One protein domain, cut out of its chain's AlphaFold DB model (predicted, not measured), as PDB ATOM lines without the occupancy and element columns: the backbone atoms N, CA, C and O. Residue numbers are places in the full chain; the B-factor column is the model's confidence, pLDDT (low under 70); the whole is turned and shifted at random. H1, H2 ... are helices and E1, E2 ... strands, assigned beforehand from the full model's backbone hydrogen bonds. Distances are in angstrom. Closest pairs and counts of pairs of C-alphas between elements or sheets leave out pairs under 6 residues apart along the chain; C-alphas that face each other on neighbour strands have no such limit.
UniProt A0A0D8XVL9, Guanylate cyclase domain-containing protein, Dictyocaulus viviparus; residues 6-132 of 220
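AT A GLANCE: This is residues 6 to 132 of the 220 residues of the protein "Guanylate cyclase domain-containing protein" of Dictyocaulus viviparus (UniProt A0A0D8XVL9). A small, strongly twisted sheet of four strands has the long helix H1 and the short helix H3 over one face and H2 over the other; H1 runs on well past the sheet, the hairpin E2 and E3 makes an arm on another side, and H4 sticks out with residues 125 to 132 near the far end of H1. The printed part has 127 residues with four named helices and six named strands, in the order H1 E1 E2 E3 H2 E4 H3 E5 E6 H4. The larger sheet has the order E1 E4 E6 E5 and is mixed; E2 and E3 form a second, antiparallel sheet. The class is mixed, helices and strands, and the whole is loose, with a radius of gyration of the C-alphas of 17.1 A and spans of 46 by 45 by 27 A.

HOW THE PARTS SIT: H1, residues 6 to 28, is on the sheet of E1, residues 35 to 38, E4, residues 76 to 79, E6, residues 99 to 103, and E5, residues 92 to 96. Its height over the sheet is 8.4 A, and it lies over E4, along the strands, at 5 degrees on the local plane; the closest C-alphas of H1 and E4 are those of Ala 14 and Val 77, 6.6 A apart. E1, an edge strand, is parallel to E4, with N 36 and O 76 within hydrogen-bond range at 2.9 A. E2, residues 44 to 48, and E3, residues 54 to 58, form a hairpin, with N 46 and O 56 at 3.0 A; E2 is apart from E1 and from H1. H2, residues 60 to 70, is on the four-stranded sheet at a height of 6.2 A, over E1 and along the strands at 23 degrees on the local plane; the closest C-alphas of the two are those of Gly 37 and Gln 69, 4.2 A apart. E4 and E6 are antiparallel, with N 79 and O 100 at 2.8 A. H3, residues 81 to 87, lies over E6, but only just, with 3 of its 7 C-alphas on E6 and 2 on E4; its height is 8.4 A, and the closest C-alphas of H3 and E6 are those of Glu 81 and Trp 100, 7.1 A apart. H1 and H3 lie on the same face and H2 on the other: three layers, helices on both faces of a sheet. H1 touches H3 with residues 7 to 8 alone, about perpendicular at 89 degrees, the C-alphas of Leu 8 and Val 87 being 5.8 A apart. E4, H3 and E5 make a split strand-helix-strand unit, two strands of one sheet that are not neighbours, with E6 between them in the sheet and the helix between them along the chain, and its crossover is right-handed. E5 and E6 form a hairpin, with N 94 and O 101 at 2.9 A. H4, residues 123 to 132, is not on the four-stranded sheet; it is close to H1 but not clearly touching, with the C-alphas of Thr 28 and Val 123 7.7 A apart. In H1, H2 and H4 every O i to N i+4 pair is within hydrogen-bond range; in H3 2 of 3 are.

IN THESE COORDINATES: H1 starts at C-alpha 6 (61.412, 28.837, 30.762) and measures 32.7 A. E1 and E4 each measure 10.2 A, E2 11.5 A and E3 12.8 A. H2 measures 15.1 A from C-alpha 60 at (64.642, 45.983, 34.849). H3 measures 10.1 A, and E5 and E6 each 13.1 A. H4 measures 13.9 A and ends at C-alpha 132 (29.200, 41.878, 44.601).

THE WHOLE: The C-alphas of Thr 51 and Glu 94, the two farthest apart, lie 46.0 A from each other. The printed part has no cut. The link from E6 to H4, residues 104 to 122, is long. The mean pLDDT of the printed part is 80.9; residues 50 to 52 and 105 to 132 are under 70, and the mean of H4 is 55.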
ATOM      1  N   HIS A   6      62.270  27.905  30.018       88.19
ATOM      2  CA  HIS A   6      61.412  28.837  30.762       88.19
ATOM      3  C   HIS A   6      60.674  29.817  29.831       88.19
ATOM      4  O   HIS A   6      59.463  30.002  29.959       88.19
ATOM      5  N   ALA A   7      61.373  30.405  28.853       91.38
ATOM      6  CA  ALA A   7      60.799  31.388  27.934       91.38
ATOM      7  C   ALA A   7      59.754  30.737  27.019       91.38
ATOM      8  O   ALA A   7      58.654  31.262  26.842       91.38
ATOM      9  N   LEU A   8      60.063  29.540  26.512       90.88
ATOM     10  CA  LEU A   8      59.156  28.743  25.694       90.88
ATOM     11  C   LEU A   8      57.851  28.437  26.439       90.88
ATOM     12  O   LEU A   8      56.765  28.640  25.895       90.88
ATOM     13  N   ASN A   9      57.946  27.989  27.690       90.38
ATOM     14  CA  ASN A   9      56.784  27.638  28.503       90.38
ATOM     15  C   ASN A   9      55.904  28.854  28.813       90.38
ATOM     16  O   ASN A   9      54.680  28.761  28.711       90.38
ATOM     17  N   VAL A  10      56.505  30.008  29.123       92.44
ATOM     18  CA  VAL A  10      55.763  31.252  29.385       92.44
ATOM     19  C   VAL A  10      55.038  31.741  28.129       92.44
ATOM     20  O   VAL A  10      53.859  32.091  28.201       92.44
ATOM     21  N   VAL A  11      55.687  31.701  26.959       92.69
ATOM     22  CA  VAL A  11      55.046  32.088  25.690       92.69
ATOM     23  C   VAL A  11      53.909  31.123  25.329       92.69
ATOM     24  O   VAL A  11      52.822  31.571  24.957       92.69
ATOM     25  N   ARG A  12      54.096  29.805  25.506       90.75
ATOM     26  CA  ARG A  12      53.016  28.811  25.320       90.75
ATOM     27  C   ARG A  12      51.828  29.092  26.231       90.75
ATOM     28  O   ARG A  12      50.691  29.103  25.761       90.75
ATOM     29  N   PHE A  13      52.093  29.339  27.509       90.69
ATOM     30  CA  PHE A  13      51.065  29.673  28.486       90.69
ATOM     31  C   PHE A  13      50.290  30.932  28.080       90.69
ATOM     32  O   PHE A  13      49.060  30.919  28.093       90.69
ATOM     33  N   ALA A  14      50.984  31.990  27.654       92.75
ATOM     34  CA  ALA A  14      50.354  33.238  27.229       92.75
ATOM     35  C   ALA A  14      49.427  33.045  26.012       92.75
ATOM     36  O   ALA A  14      48.298  33.538  26.012       92.75
ATOM     37  N   LEU A  15      49.855  32.272  25.006       91.12
ATOM     38  CA  LEU A  15      49.036  31.956  23.826       91.12
ATOM     39  C   LEU A  15      47.810  31.094  24.172       91.12
ATOM     40  O   LEU A  15      46.715  31.303  23.638       91.12
ATOM     41  N   GLN A  16      47.963  30.137  25.090       88.38
ATOM     42  CA  GLN A  16      46.835  29.339  25.577       88.38
ATOM     43  C   GLN A  16      45.851  30.184  26.396       88.38
ATOM     44  O   GLN A  16      44.641  30.049  26.218       88.38
ATOM     45  N   LEU A  17      46.342  31.106  27.230       89.19
ATOM     46  CA  LEU A  17      45.504  32.044  27.980       89.19
ATOM     47  C   LEU A  17      44.691  32.942  27.039       89.19
ATOM     48  O   LEU A  17      43.489  33.118  27.238       89.19
ATOM     49  N   GLN A  18      45.320  33.464  25.983       89.25
ATOM     50  CA  GLN A  18      44.634  34.250  24.960       89.25
ATOM     51  C   GLN A  18      43.521  33.429  24.282       89.25
ATOM     52  O   GLN A  18      42.394  33.904  24.142       89.25
ATOM     53  N   SER A  19      43.803  32.172  23.927       86.25
ATOM     54  CA  SER A  19      42.831  31.256  23.307       86.25
ATOM     55  C   SER A  19      41.652  30.926  24.233       86.25
ATOM     56  O   SER A  19      40.498  30.868  23.795       86.25
ATOM     57  N   LEU A  20      41.925  30.746  25.529       86.19
ATOM     58  CA  LEU A  20      40.910  30.518  26.553       86.19
ATOM     59  C   LEU A  20      39.976  31.726  26.688       86.19
ATOM     60  O   LEU A  20      38.759  31.558  26.730       86.19
ATOM     61  N   VAL A  21      40.533  32.938  26.715       86.69
ATOM     62  CA  VAL A  21      39.749  34.177  26.818       86.69
ATOM     63  C   VAL A  21      38.883  34.379  25.579       86.69
ATOM     64  O   VAL A  21      37.714  34.728  25.715       86.69
ATOM     65  N   TYR A  22      39.403  34.088  24.382       84.81
ATOM     66  CA  TYR A  22      38.588  34.117  23.165       84.81
ATOM     67  C   TYR A  22      37.429  33.120  23.219       84.81
ATOM     68  O   TYR A  22      36.296  33.488  22.916       84.81
ATOM     69  N   SER A  23      37.685  31.891  23.673       83.12
ATOM     70  CA  SER A  23      36.640  30.870  23.835       83.12
ATOM     71  C   SER A  23      35.584  31.290  24.865       83.12
ATOM     72  O   SER A  23      34.393  31.046  24.687       83.12
ATOM     73  N   PHE A  24      36.006  31.950  25.947       84.00
ATOM     74  CA  PHE A  24      35.107  32.493  26.962       84.00
ATOM     75  C   PHE A  24      34.250  33.640  26.414       84.00
ATOM     76  O   PHE A  24      33.041  33.663  26.647       84.00
ATOM     77  N   ARG A  25      34.852  34.570  25.663       83.88
ATOM     78  CA  ARG A  25      34.154  35.679  24.998       83.88
ATOM     79  C   ARG A  25      33.093  35.173  24.026       83.88
ATOM     80  O   ARG A  25      31.975  35.675  24.057       83.88
ATOM     81  N   ASP A  26      33.417  34.156  23.232       82.00
ATOM     82  CA  ASP A  26      32.476  33.530  22.296       82.00
ATOM     83  C   ASP A  26      31.285  32.888  23.032       82.00
ATOM     84  O   ASP A  26      30.128  33.119  22.692       82.00
ATOM     85  N   ALA A  27      31.551  32.168  24.127       81.56
ATOM     86  CA  ALA A  27      30.513  31.486  24.901       81.56
ATOM     87  C   ALA A  27      29.617  32.415  25.745       81.56
ATOM     88  O   ALA A  27      28.504  32.030  26.102       81.56
ATOM     89  N   THR A  28      30.105  33.596  26.133       79.75
ATOM     90  CA  THR A  28      29.440  34.468  27.125       79.75
ATOM     91  C   THR A  28      29.061  35.844  26.584       79.75
ATOM     92  O   THR A  28      28.431  36.621  27.300       79.75
ATOM     93  N   THR A  29      29.459  36.161  25.346       82.62
ATOM     94  CA  THR A  29      29.304  37.482  24.705       82.62
ATOM     95  C   THR A  29      29.947  38.629  25.506       82.62
ATOM     96  O   THR A  29      29.713  39.803  25.233       82.62
ATOM     97  N   ALA A  30      30.780  38.315  26.504       82.44
ATOM     98  CA  ALA A  30      31.465  39.306  27.319       82.44
ATOM     99  C   ALA A  30      32.599  39.966  26.523       82.44
ATOM    100  O   ALA A  30      33.424  39.278  25.919       82.44
ATOM    101  N   ASP A  31      32.688  41.294  26.555       86.06
ATOM    102  CA  ASP A  31      33.751  42.032  25.869       86.06
ATOM    103  C   ASP A  31      35.047  42.040  26.693       86.06
ATOM    104  O   ASP A  31      35.403  43.018  27.345       86.06
ATOM    105  N   VAL A  32      35.723  40.889  26.724       86.81
ATOM    106  CA  VAL A  32      36.981  40.686  27.454       86.81
ATOM    107  C   VAL A  32      38.096  40.355  26.470       86.81
ATOM    108  O   VAL A  32      37.944  39.504  25.593       86.81
ATOM    109  N   ALA A  33      39.242  41.006  26.645       86.50
ATOM    110  CA  ALA A  33      40.452  40.753  25.880       86.50
ATOM    111  C   ALA A  33      41.667  40.724  26.813       86.50
ATOM    112  O   ALA A  33      41.661  41.338  27.879       86.50
ATOM    113  N   VAL A  34      42.713  40.006  26.406       90.38
ATOM    114  CA  VAL A  34      43.958  39.878  27.171       90.38
ATOM    115  C   VAL A  34      45.119  40.471  26.385       90.38
ATOM    116  O   VAL A  34      45.260  40.236  25.187       90.38
ATOM    117  N   CYS A  35      45.954  41.231  27.087       94.00
ATOM    118  CA  CYS A  35      47.237  41.719  26.607       94.00
ATOM    119  C   CYS A  35      48.336  41.221  27.550       94.00
ATOM    120  O   CYS A  35      48.215  41.375  28.768       94.00
ATOM    121  N   VAL A  36      49.386  40.622  26.991       95.38
ATOM    122  CA  VAL A  36      50.517  40.062  27.738       95.38
ATOM    123  C   VAL A  36      51.813  40.624  27.166       95.38
ATOM    124  O   VAL A  36      52.040  40.518  25.964       95.38
ATOM    125  N   GLY A  37      52.664  41.186  28.023       95.75
ATOM    126  CA  GLY A  37      54.041  41.560  27.698       95.75
ATOM    127  C   GLY A  37      55.015  40.616  28.396       95.75
ATOM    128  O   GLY A  37      54.840  40.321  29.578       95.75
ATOM    129  N   ILE A  38      56.011  40.118  27.667       95.88
ATOM    130  CA  ILE A  38      57.002  39.164  28.170       95.88
ATOM    131  C   ILE A  38      58.405  39.696  27.869       95.88
ATOM    132  O   ILE A  38      58.726  40.009  26.722       95.88
ATOM    133  N   ASP A  39      59.239  39.752  28.904       95.12
ATOM    134  CA  ASP A  39      60.669  40.030  28.793       95.12
ATOM    135  C   ASP A  39      61.480  38.936  29.505       95.12
ATOM    136  O   ASP A  39      60.977  38.265  30.411       95.12
ATOM    137  N   SER A  40      62.731  38.746  29.090       93.56
ATOM    138  CA  SER A  40      63.640  37.721  29.601       93.56
ATOM    139  C   SER A  40      64.969  38.360  29.969       93.56
ATOM    140  O   SER A  40      65.624  38.986  29.143       93.56
ATOM    141  N   GLY A  41      65.391  38.177  31.216       91.69
ATOM    142  CA  GLY A  41      66.627  38.754  31.719       91.69
ATOM    143  C   GLY A  41      66.805  38.529  33.213       91.69
ATOM    144  O   GLY A  41      66.073  37.765  33.846       91.69
ATOM    145  N   SER A  42      67.816  39.187  33.771       91.38
ATOM    146  CA  SER A  42      68.161  39.063  35.184       91.38
ATOM    147  C   SER A  42      67.142  39.773  36.072       91.38
ATOM    148  O   SER A  42      66.846  40.954  35.892       91.38
ATOM    149  N   ILE A  43      66.670  39.059  37.088       92.94
ATOM    150  CA  ILE A  43      65.743  39.564  38.099       92.94
ATOM    151  C   ILE A  43      66.288  39.300  39.502       92.94
ATOM    152  O   ILE A  43      67.022  38.336  39.727       92.94
ATOM    153  N   SER A  44      65.885  40.135  40.452       90.00
ATOM    154  CA  SER A  44      66.049  39.883  41.880       90.00
ATOM    155  C   SER A  44      64.706  39.453  42.438       90.00
ATOM    156  O   SER A  44      63.719  40.169  42.304       90.00
ATOM    157  N   ALA A  45      64.654  38.289  43.069       88.75
ATOM    158  CA  ALA A  45      63.421  37.779  43.642       88.75
ATOM    159  C   ALA A  45      63.663  37.247  45.050       88.75
ATOM    160  O   ALA A  45      64.720  36.681  45.339       88.75
ATOM    161  N   GLY A  46      62.689  37.434  45.932       85.75
ATOM    162  CA  GLY A  46      62.848  37.090  47.335       85.75
ATOM    163  C   GLY A  46      61.563  37.237  48.127       85.75
ATOM    164  O   GLY A  46      60.531  37.658  47.612       85.75
ATOM    165  N   VAL A  47      61.632  36.861  49.401       85.56
ATOM    166  CA  VAL A  47      60.521  37.064  50.328       85.56
ATOM    167  C   VAL A  47      60.687  38.422  50.993       85.56
ATOM    168  O   VAL A  47      61.722  38.703  51.591       85.56
ATOM    169  N   VAL A  48      59.663  39.257  50.876       78.88
ATOM    170  CA  VAL A  48      59.621  40.623  51.387       78.88
ATOM    171  C   VAL A  48      58.535  40.715  52.458       78.88
ATOM    172  O   VAL A  48      57.480  40.093  52.341       78.88
ATOM    173  N   GLY A  49      58.800  41.502  53.501       73.38
ATOM    174  CA  GLY A  49      57.847  41.814  54.564       73.38
ATOM    175  C   GLY A  49      58.308  41.356  55.948       73.38
ATOM    176  O   GLY A  49      58.920  40.305  56.108       73.38
ATOM    177  N   SER A  50      58.037  42.181  56.960       67.88
ATOM    178  CA  SER A  50      58.403  41.908  58.357       67.88
ATOM    179  C   SER A  50      57.288  41.189  59.119       67.88
ATOM    180  O   SER A  50      57.557  40.244  59.858       67.88
ATOM    181  N   THR A  51      56.039  41.607  58.915       68.62
ATOM    182  CA  THR A  51      54.843  41.027  59.550       68.62
ATOM    183  C   THR A  51      54.115  40.060  58.621       68.62
ATOM    184  O   THR A  51      53.768  38.955  59.025       68.62
ATOM    185  N   LYS A  52      53.945  40.436  57.349       67.56
ATOM    186  CA  LYS A  52      53.334  39.606  56.306       67.56
ATOM    187  C   LYS A  52      54.328  39.368  55.192       67.56
ATOM    188  O   LYS A  52      54.749  40.308  54.529       67.56
ATOM    189  N   TRP A  53      54.707  38.111  55.031       78.00
ATOM    190  CA  TRP A  53      55.771  37.696  54.134       78.00
ATOM    191  C   TRP A  53      55.139  37.356  52.782       78.00
ATOM    192  O   TRP A  53      54.272  36.485  52.713       78.00
ATOM    193  N   HIS A  54      55.551  38.037  51.715       80.38
ATOM    194  CA  HIS A  54      55.134  37.738  50.346       80.38
ATOM    195  C   HIS A  54      56.353  37.569  49.440       80.38
ATOM    196  O   HIS A  54      57.376  38.226  49.628       80.38
ATOM    197  N   TYR A  55      56.262  36.689  48.448       86.88
ATOM    198  CA  TYR A  55      57.298  36.594  47.426       86.88
ATOM    199  C   TYR A  55      57.110  37.718  46.413       86.88
ATOM    200  O   TYR A  55      55.996  37.927  45.939       86.88
ATOM    201  N   ASP A  56      58.185  38.430  46.104       89.00
ATOM    202  CA  ASP A  56      58.174  39.530  45.148       89.00
ATOM    203  C   ASP A  56      59.361  39.427  44.184       89.00
ATOM    204  O   ASP A  56      60.397  38.831  44.508       89.00
ATOM    205  N   VAL A  57      59.191  39.997  42.992       88.75
ATOM    206  CA  VAL A  57      60.181  40.007  41.913       88.75
ATOM    207  C   VAL A  57      60.398  41.440  41.453       88.75
ATOM    208  O   VAL A  57      59.462  42.136  41.073       88.75
ATOM    209  N   ILE A  58      61.655  41.875  41.454       89.06
ATOM    210  CA  ILE A  58      62.055  43.242  41.136       89.06
ATOM    211  C   ILE A  58      63.218  43.188  40.145       89.06
ATOM    212  O   ILE A  58      64.173  42.430  40.317       89.06
ATOM    213  N   GLY A  59      63.168  44.012  39.106       91.50
ATOM    214  CA  GLY A  59      64.265  44.133  38.155       91.50
ATOM    215  C   GLY A  59      63.858  44.871  36.893       91.50
ATOM    216  O   GLY A  59      62.673  45.013  36.602       91.50
ATOM    217  N   LEU A  60      64.860  45.285  36.117       93.44
ATOM    218  CA  LEU A  60      64.642  45.983  34.849       93.44
ATOM    219  C   LEU A  60      63.800  45.149  33.873       93.44
ATOM    220  O   LEU A  60      62.939  45.690  33.194       93.44
ATOM    221  N   THR A  61      63.989  43.828  33.856       94.00
ATOM    222  CA  THR A  61      63.184  42.905  33.042       94.00
ATOM    223  C   THR A  61      61.694  42.956  33.397       94.00
ATOM    224  O   THR A  61      60.843  42.878  32.515       94.00
ATOM    225  N   VAL A  62      61.349  43.137  34.677       92.75
ATOM    226  CA  VAL A  62      59.945  43.274  35.105       92.75
ATOM    227  C   VAL A  62      59.371  44.596  34.599       92.75
ATOM    228  O   VAL A  62      58.285  44.612  34.019       92.75
ATOM    229  N   ASP A  63      60.123  45.687  34.755       93.62
ATOM    230  CA  ASP A  63      59.717  47.010  34.277       93.62
ATOM    231  C   ASP A  63      59.524  47.024  32.754       93.62
ATOM    232  O   ASP A  63      58.534  47.565  32.262       93.62
ATOM    233  N   ASN A  64      60.418  46.377  32.004       93.62
ATOM    234  CA  ASN A  64      60.315  46.222  30.554       93.62
ATOM    235  C   ASN A  64      59.075  45.420  30.144       93.62
ATOM    236  O   ASN A  64      58.361  45.836  29.236       93.62
ATOM    237  N   ALA A  65      58.786  44.299  30.811       94.00
ATOM    238  CA  ALA A  65      57.595  43.498  30.525       94.00
ATOM    239  C   ALA A  65      56.296  44.290  30.775       94.00
ATOM    240  O   ALA A  65      55.362  44.229  29.972       94.00
ATOM    241  N   ILE A  66      56.256  45.085  31.852       92.75
ATOM    242  CA  ILE A  66      55.143  45.998  32.150       92.75
ATOM    243  C   ILE A  66      55.043  47.084  31.077       92.75
ATOM    244  O   ILE A  66      53.958  47.348  30.558       92.75
ATOM    245  N   LEU A  67      56.170  47.700  30.707       91.81
ATOM    246  CA  LEU A  67      56.212  48.738  29.685       91.81
ATOM    247  C   LEU A  67      55.709  48.204  28.338       91.81
ATOM    248  O   LEU A  67      54.894  48.857  27.688       91.81
ATOM    249  N   LEU A  68      56.136  47.003  27.960       93.38
ATOM    250  CA  LEU A  68      55.718  46.300  26.753       93.38
ATOM    251  C   LEU A  68      54.209  46.033  26.740       93.38
ATOM    252  O   LEU A  68      53.544  46.309  25.746       93.38
ATOM    253  N   GLN A  69      53.656  45.551  27.856       93.88
ATOM    254  CA  GLN A  69      52.218  45.322  28.002       93.88
ATOM    255  C   GLN A  69      51.415  46.630  27.944       93.88
ATOM    256  O   GLN A  69      50.360  46.674  27.313       93.88
ATOM    257  N   SER A  70      51.924  47.699  28.562       91.56
ATOM    258  CA  SER A  70      51.249  49.000  28.623       91.56
ATOM    259  C   SER A  70      51.261  49.767  27.295       91.56
ATOM    260  O   SER A  70      50.301  50.473  26.996       91.56
ATOM    261  N   ASN A  71      52.318  49.611  26.488       89.44
ATOM    262  CA  ASN A  71      52.452  50.244  25.170       89.44
ATOM    263  C   ASN A  71      51.970  49.347  24.023       89.44
ATOM    264  O   ASN A  71      52.134  49.696  22.854       89.44
ATOM    265  N   ALA A  72      51.397  48.185  24.333       90.06
ATOM    266  CA  ALA A  72      50.911  47.270  23.322       90.06
ATOM    267  C   ALA A  72      49.787  47.920  22.484       90.06
ATOM    268  O   ALA A  72      48.806  48.419  23.041       90.06
ATOM    269  N   PRO A  73      49.868  47.878  21.142       86.69
ATOM    270  CA  PRO A  73      48.917  48.555  20.259       86.69
ATOM    271  C   PRO A  73      47.541  47.877  20.209       86.69
ATOM    272  O   PRO A  73      46.565  48.479  19.770       86.69
ATOM    273  N   ALA A  74      47.457  46.608  20.610       88.75
ATOM    274  CA  ALA A  74      46.212  45.854  20.678       88.75
ATOM    275  C   ALA A  74      46.330  44.729  21.713       88.75
ATOM    276  O   ALA A  74      47.401  44.480  22.257       88.75
ATOM    277  N   HIS A  75      45.233  44.011  21.939       90.31
ATOM    278  CA  HIS A  75      45.251  42.764  22.695       90.31
ATOM    279  C   HIS A  75      46.079  41.693  21.964       90.31
ATOM    280  O   HIS A  75      46.138  41.668  20.733       90.31
ATOM    281  N   GLY A  76      46.728  40.813  22.720       91.88
ATOM    282  CA  GLY A  76      47.652  39.814  22.190       91.88
ATOM    283  C   GLY A  76      48.855  39.578  23.093       91.88
ATOM    284  O   GLY A  76      48.934  40.103  24.204       91.88
ATOM    285  N   VAL A  77      49.787  38.765  22.605       95.19
ATOM    286  CA  VAL A  77      51.036  38.440  23.297       95.19
ATOM    287  C   VAL A  77      52.186  39.156  22.601       95.19
ATOM    288  O   VAL A  77      52.393  38.985  21.398       95.19
ATOM    289  N   PHE A  78      52.935  39.942  23.363       95.62
ATOM    290  CA  PHE A  78      54.078  40.712  22.896       95.62
ATOM    291  C   PHE A  78      55.329  40.296  23.656       95.62
ATOM    292  O   PHE A  78      55.283  40.024  24.858       95.62
ATOM    293  N   VAL A  79      56.452  40.260  22.947       95.50
ATOM    294  CA  VAL A  79      57.761  39.900  23.489       95.50
ATOM    295  C   VAL A  79      58.803  40.959  23.129       95.50
ATOM    296  O   VAL A  79      58.708  41.621  22.091       95.50
ATOM    297  N   THR A  80      59.807  41.101  23.990       94.31
ATOM    298  CA  THR A  80      61.044  41.836  23.693       94.31
ATOM    299  C   THR A  80      61.929  41.070  22.705       94.31
ATOM    300  O   THR A  80      61.726  39.876  22.459       94.31
ATOM    301  N   GLU A  81      62.930  41.743  22.137       92.62
ATOM    302  CA  GLU A  81      63.915  41.126  21.239       92.62
ATOM    303  C   GLU A  81      64.706  40.010  21.946       92.62
ATOM    304  O   GLU A  81      64.957  38.947  21.380       92.62
ATOM    305  N   GLU A  82      65.028  40.220  23.217       92.00
ATOM    306  CA  GLU A  82      65.723  39.298  24.108       92.00
ATOM    307  C   GLU A  82      64.939  37.996  24.256       92.00
ATOM    308  O   GLU A  82      65.479  36.911  24.043       92.00
ATOM    309  N   THR A  83      63.641  38.100  24.548       93.06
ATOM    310  CA  THR A  83      62.761  36.930  24.649       93.06
ATOM    311  C   THR A  83      62.569  36.266  23.290       93.06
ATOM    312  O   THR A  83      62.605  35.041  23.197       93.06
ATOM    313  N   ARG A  84      62.402  37.052  22.218       93.00
ATOM    314  CA  ARG A  84      62.213  36.537  20.856       93.00
ATOM    315  C   ARG A  84      63.380  35.648  20.425       93.00
ATOM    316  O   ARG A  84      63.126  34.566  19.907       93.00
ATOM    317  N   ARG A  85      64.629  36.024  20.713       92.12
ATOM    318  CA  ARG A  85      65.816  35.192  20.421       92.12
ATOM    319  C   ARG A  85      65.788  33.827  21.109       92.12
ATOM    320  O   ARG A  85      66.278  32.857  20.545       92.12
ATOM    321  N   LEU A  86      65.190  33.729  22.298       91.38
ATOM    322  CA  LEU A  86      65.082  32.462  23.031       91.38
ATOM    323  C   LEU A  86      64.025  31.519  22.443       91.38
ATOM    324  O   LEU A  86      64.089  30.313  22.661       91.38
ATOM    325  N   VAL A  87      63.034  32.050  21.719       91.38
ATOM    326  CA  VAL A  87      61.876  31.277  21.238       91.38
ATOM    327  C   VAL A  87      61.658  31.358  19.723       91.38
ATOM    328  O   VAL A  87      60.634  30.888  19.225       91.38
ATOM    329  N   GLU A  88      62.616  31.913  18.974       88.69
ATOM    330  CA  GLU A  88      62.471  32.195  17.540       88.69
ATOM    331  C   GLU A  88      62.193  30.953  16.688       88.69
ATOM    332  O   GLU A  88      61.468  31.032  15.701       88.69
ATOM    333  N   ASN A  89      62.691  29.790  17.109       88.56
ATOM    334  CA  ASN A  89      62.508  28.523  16.399       88.56
ATOM    335  C   ASN A  89      61.147  27.855  16.666       88.56
ATOM    336  O   ASN A  89      60.836  26.829  16.063       88.56
ATOM    337  N   HIS A  90      60.344  28.395  17.587       87.44
ATOM    338  CA  HIS A  90      59.108  27.761  18.054       87.44
ATOM    339  C   HIS A  90      57.833  28.512  17.671       87.44
ATOM    340  O   HIS A  90      56.759  27.907  17.679       87.44
ATOM    341  N   PHE A  91      57.927  29.802  17.345       90.69
ATOM    342  CA  PHE A  91      56.769  30.641  17.046       90.69
ATOM    343  C   PHE A  91      57.025  31.561  15.861       90.69
ATOM    344  O   PHE A  91      58.159  31.794  15.455       90.69
ATOM    345  N   THR A  92      55.944  32.110  15.319       92.25
ATOM    346  CA  THR A  92      56.012  33.149  14.289       92.25
ATOM    347  C   THR A  92      55.861  34.519  14.934       92.25
ATOM    348  O   THR A  92      55.061  34.680  15.855       92.25
ATOM    349  N   PHE A  93      56.618  35.510  14.468       92.75
ATOM    350  CA  PHE A  93      56.627  36.852  15.051       92.75
ATOM    351  C   PHE A  93      56.286  37.894  13.990       92.75
ATOM    352  O   PHE A  93      56.764  37.822  12.860       92.75
ATOM    353  N   GLU A  94      55.470  38.871  14.368       92.88
ATOM    354  CA  GLU A  94      55.193  40.074  13.585       92.88
ATOM    355  C   GLU A  94      55.925  41.244  14.243       92.88
ATOM    356  O   GLU A  94      55.779  41.474  15.447       92.88
ATOM    357  N   ASN A  95      56.728  41.973  13.471       91.25
ATOM    358  CA  ASN A  95      57.382  43.180  13.961       91.25
ATOM    359  C   ASN A  95      56.386  44.345  13.963       91.25
ATOM    360  O   ASN A  95      55.784  44.640  12.932       91.25
ATOM    361  N   ILE A  96      56.240  45.019  15.104       87.62
ATOM    362  CA  ILE A  96      55.428  46.231  15.228       87.62
ATOM    363  C   ILE A  96      56.308  47.329  15.837       87.62
ATOM    364  O   ILE A  96      56.156  47.707  16.996       87.62
ATOM    365  N   GLY A  97      57.275  47.813  15.054       85.31
ATOM    366  CA  GLY A  97      58.276  48.775  15.518       85.31
ATOM    367  C   GLY A  97      59.316  48.101  16.415       85.31
ATOM    368  O   GLY A  97      59.952  47.130  16.007       85.31
ATOM    369  N   ASP A  98      59.463  48.594  17.645       83.12
ATOM    370  CA  ASP A  98      60.453  48.088  18.611       83.12
ATOM    371  C   ASP A  98      59.959  46.874  19.423       83.12
ATOM    372  O   ASP A  98      60.645  46.402  20.328       83.12
ATOM    373  N   ILE A  99      58.758  46.365  19.126       90.44
ATOM    374  CA  ILE A  99      58.142  45.234  19.832       90.44
ATOM    375  C   ILE A  99      57.736  44.128  18.859       90.44
ATOM    376  O   ILE A  99      57.419  44.379  17.693       90.44
ATOM    377  N   TRP A 100      57.689  42.891  19.352       93.56
ATOM    378  CA  TRP A 100      57.335  41.725  18.546       93.56
ATOM    379  C   TRP A 100      56.036  41.107  19.034       93.56
ATOM    380  O   TRP A 100      55.928  40.703  20.191       93.56
ATOM    381  N   ARG A 101      55.047  40.983  18.150       94.31
ATOM    382  CA  ARG A 101      53.827  40.232  18.442       94.31
ATOM    383  C   ARG A 101      54.033  38.762  18.106       94.31
ATOM    384  O   ARG A 101      54.434  38.422  16.993       94.31
ATOM    385  N   VAL A 102      53.694  37.890  19.046       93.38
ATOM    386  CA  VAL A 102      53.778  36.441  18.860       93.38
ATOM    387  C   VAL A 102      52.496  35.918  18.230       93.38
ATOM    388  O   VAL A 102      51.396  36.169  18.719       93.38
ATOM    389  N   HIS A 103      52.659  35.135  17.173       87.50
ATOM    390  CA  HIS A 103      51.604  34.384  16.516       87.50
ATOM    391  C   HIS A 103      51.904  32.891  16.632       87.50
ATOM    392  O   HIS A 103      53.013  32.423  16.353       87.50
ATOM    393  N   GLY A 104      50.895  32.130  17.038       72.81
ATOM    394  CA  GLY A 104      50.983  30.684  17.136       72.81
ATOM    395  C   GLY A 104      49.724  30.108  17.758       72.81
ATOM    396  O   GLY A 104      49.223  30.617  18.757       72.81
ATOM    397  N   SER A 105      49.207  29.036  17.165       61.56
ATOM    398  CA  SER A 105      48.162  28.232  17.789       61.56
ATOM    399  C   SER A 105      48.843  27.132  18.594       61.56
ATOM    400  O   SER A 105      49.565  26.305  18.035       61.56
ATOM    401  N   SER A 106      48.656  27.123  19.913       56.88
ATOM    402  CA  SER A 106      49.005  25.941  20.695       56.88
ATOM    403  C   SER A 106      48.025  24.837  20.292       56.88
ATOM    404  O   SER A 106      46.841  24.911  20.614       56.88
ATOM    405  N   ALA A 107      48.511  23.848  19.532       51.66
ATOM    406  CA  ALA A 107      47.695  22.792  18.923       51.66
ATOM    407  C   ALA A 107      46.878  21.972  19.942       51.66
ATOM    408  O   ALA A 107      45.905  21.320  19.573       51.66
ATOM    409  N   THR A 108      47.232  22.031  21.228       54.00
ATOM    410  CA  THR A 108      46.432  21.511  22.333       54.00
ATOM    411  C   THR A 108      46.592  22.439  23.540       54.00
ATOM    412  O   THR A 108      47.704  22.828  23.889       54.00
ATOM    413  N   SER A 109      45.487  22.845  24.177       55.16
ATOM    414  CA  SER A 109      45.559  23.542  25.469       55.16
ATOM    415  C   SER A 109      45.955  22.534  26.546       55.16
ATOM    416  O   SER A 109      45.101  21.934  27.190       55.16
ATOM    417  N   GLU A 110      47.258  22.301  26.687       60.53
ATOM    418  CA  GLU A 110      47.820  21.391  27.690       60.53
ATOM    419  C   GLU A 110      47.611  21.919  29.116       60.53
ATOM    420  O   GLU A 110      47.303  21.138  30.014       60.53
ATOM    421  N   LEU A 111      47.730  23.238  29.334       59.28
ATOM    422  CA  LEU A 111      47.590  23.827  30.673       59.28
ATOM    423  C   LEU A 111      46.139  24.110  31.066       59.28
ATOM    424  O   LEU A 111      45.803  24.077  32.249       59.28
ATOM    425  N   PHE A 112      45.274  24.386  30.092       60.31
ATOM    426  CA  PHE A 112      43.867  24.682  30.339       60.31
ATOM    427  C   PHE A 112      43.006  23.603  29.688       60.31
ATOM    428  O   PHE A 112      42.717  23.706  28.493       60.31
ATOM    429  N   PRO A 113      42.568  22.567  30.431       55.06
ATOM    430  CA  PRO A 113      41.629  21.608  29.877       55.06
ATOM    431  C   PRO A 113      40.404  22.380  29.393       55.06
ATOM    432  O   PRO A 113      39.779  23.121  30.160       55.06
ATOM    433  N   ILE A 114      40.082  22.231  28.105       53.00
ATOM    434  CA  ILE A 114      38.891  22.817  27.491       53.00
ATOM    435  C   ILE A 114      37.694  22.111  28.121       53.00
ATOM    436  O   ILE A 114      37.148  21.143  27.589       53.00
ATOM    437  N   ASN A 115      37.276  22.580  29.290       48.97
ATOM    438  CA  ASN A 115      35.995  22.224  29.850       48.97
ATOM    439  C   ASN A 115      34.957  22.874  28.935       48.97
ATOM    440  O   ASN A 115      34.520  23.995  29.171       48.97
ATOM    441  N   LYS A 116      34.530  22.146  27.891       46.78
ATOM    442  CA  LYS A 116      33.422  22.495  26.973       46.78
ATOM    443  C   LYS A 116      32.070  22.714  27.683       46.78
ATOM    444  O   LYS A 116      31.026  22.777  27.046       46.78
ATOM    445  N   ARG A 117      32.062  22.811  29.011       42.97
ATOM    446  CA  ARG A 117      30.925  23.150  29.855       42.97
ATOM    447  C   ARG A 117      31.296  24.327  30.753       42.97
ATOM    448  O   ARG A 117      31.258  24.212  31.976       42.97
ATOM    449  N   PHE A 118      31.552  25.492  30.164       46.28
ATOM    450  CA  PHE A 118      31.047  26.698  30.816       46.28
ATOM    451  C   PHE A 118      29.526  26.605  30.715       46.28
ATOM    452  O   PHE A 118      28.920  27.011  29.730       46.28
ATOM    453  N   SER A 119      28.918  25.910  31.679       41.16
ATOM    454  CA  SER A 119      27.468  25.863  31.792       41.16
ATOM    455  C   SER A 119      26.985  27.307  31.843       41.16
ATOM    456  O   SER A 119      27.387  28.075  32.716       41.16
ATOM    457  N   MET A 120      26.121  27.664  30.899       42.06
ATOM    458  CA  MET A 120      25.462  28.969  30.757       42.06
ATOM    459  C   MET A 120      24.772  29.443  32.054       42.06
ATOM    460  O   MET A 120      24.391  30.599  32.184       42.06
ATOM    461  N   VAL A 121      24.637  28.546  33.035       49.28
ATOM    462  CA  VAL A 121      24.004  28.760  34.336       49.28
ATOM    463  C   VAL A 121      25.003  29.196  35.428       49.28
ATOM    464  O   VAL A 121      24.600  29.832  36.398       49.28
ATOM    465  N   THR A 122      26.309  28.919  35.295       50.84
ATOM    466  CA  THR A 122      27.314  29.250  36.331       50.84
ATOM    467  C   THR A 122      28.082  30.545  36.081       50.84
ATOM    468  O   THR A 122      28.555  31.154  37.041       50.84
ATOM    469  N   VAL A 123      28.178  31.016  34.835       51.59
ATOM    470  CA  VAL A 123      28.888  32.269  34.519       51.59
ATOM    471  C   VAL A 123      28.172  33.513  35.078       51.59
ATOM    472  O   VAL A 123      28.845  34.323  35.721       51.59
ATOM    473  N   PRO A 124      26.831  33.659  34.983       52.00
ATOM    474  CA  PRO A 124      26.140  34.807  35.578       52.00
ATOM    475  C   PRO A 124      26.263  34.839  37.109       52.00
ATOM    476  O   PRO A 124      26.384  35.902  37.710       52.00
ATOM    477  N   GLN A 125      26.282  33.665  37.747       53.25
ATOM    478  CA  GLN A 125      26.421  33.518  39.199       53.25
ATOM    479  C   GLN A 125      27.834  33.896  39.667       53.25
ATOM    480  O   GLN A 125      27.977  34.612  40.654       53.25
ATOM    481  N   GLY A 126      28.872  33.459  38.944       55.56
ATOM    482  CA  GLY A 126      30.269  33.783  39.252       55.56
ATOM    483  C   GLY A 126      30.593  35.265  39.056       55.56
ATOM    484  O   GLY A 126      31.228  35.869  39.919       55.56
ATOM    485  N   ILE A 127      30.087  35.864  37.972       59.00
ATOM    486  CA  ILE A 127      30.248  37.297  37.701       59.00
ATOM    487  C   ILE A 127      29.490  38.126  38.740       59.00
ATOM    488  O   ILE A 127      30.077  39.040  39.304       59.00
ATOM    489  N   ASN A 128      28.245  37.782  39.087       52.91
ATOM    490  CA  ASN A 128      27.513  38.505  40.133       52.91
ATOM    491  C   ASN A 128      28.177  38.379  41.508       52.91
ATOM    492  O   ASN A 128      28.199  39.351  42.253       52.91
ATOM    493  N   ARG A 129      28.788  37.233  41.838       59.84
ATOM    494  CA  ARG A 129      29.565  37.078  43.079       59.84
ATOM    495  C   ARG A 129      30.827  37.939  43.088       59.84
ATOM    496  O   ARG A 129      31.149  38.526  44.118       59.84
ATOM    497  N   LEU A 130      31.523  38.042  41.955       57.03
ATOM    498  CA  LEU A 130      32.704  38.897  41.809       57.03
ATOM    499  C   LEU A 130      32.336  40.378  41.824       57.03
ATOM    500  O   LEU A 130      32.965  41.140  42.543       57.03
ATOM    501  N   LEU A 131      31.289  40.778  41.105       56.28
ATOM    502  CA  LEU A 131      30.785  42.148  41.108       56.28
ATOM    503  C   LEU A 131      30.249  42.548  42.484       56.28
ATOM    504  O   LEU A 131      30.495  43.666  42.912       56.28
ATOM    505  N   GLN A 132      29.602  41.636  43.215       54.28
ATOM    506  CA  GLN A 132      29.200  41.878  44.601       54.28
ATOM    507  C   GLN A 132      30.420  42.046  45.509       54.28
ATOM    508  O   GLN A 132      30.483  43.030  46.238       54.28
TER     509      GLN A 132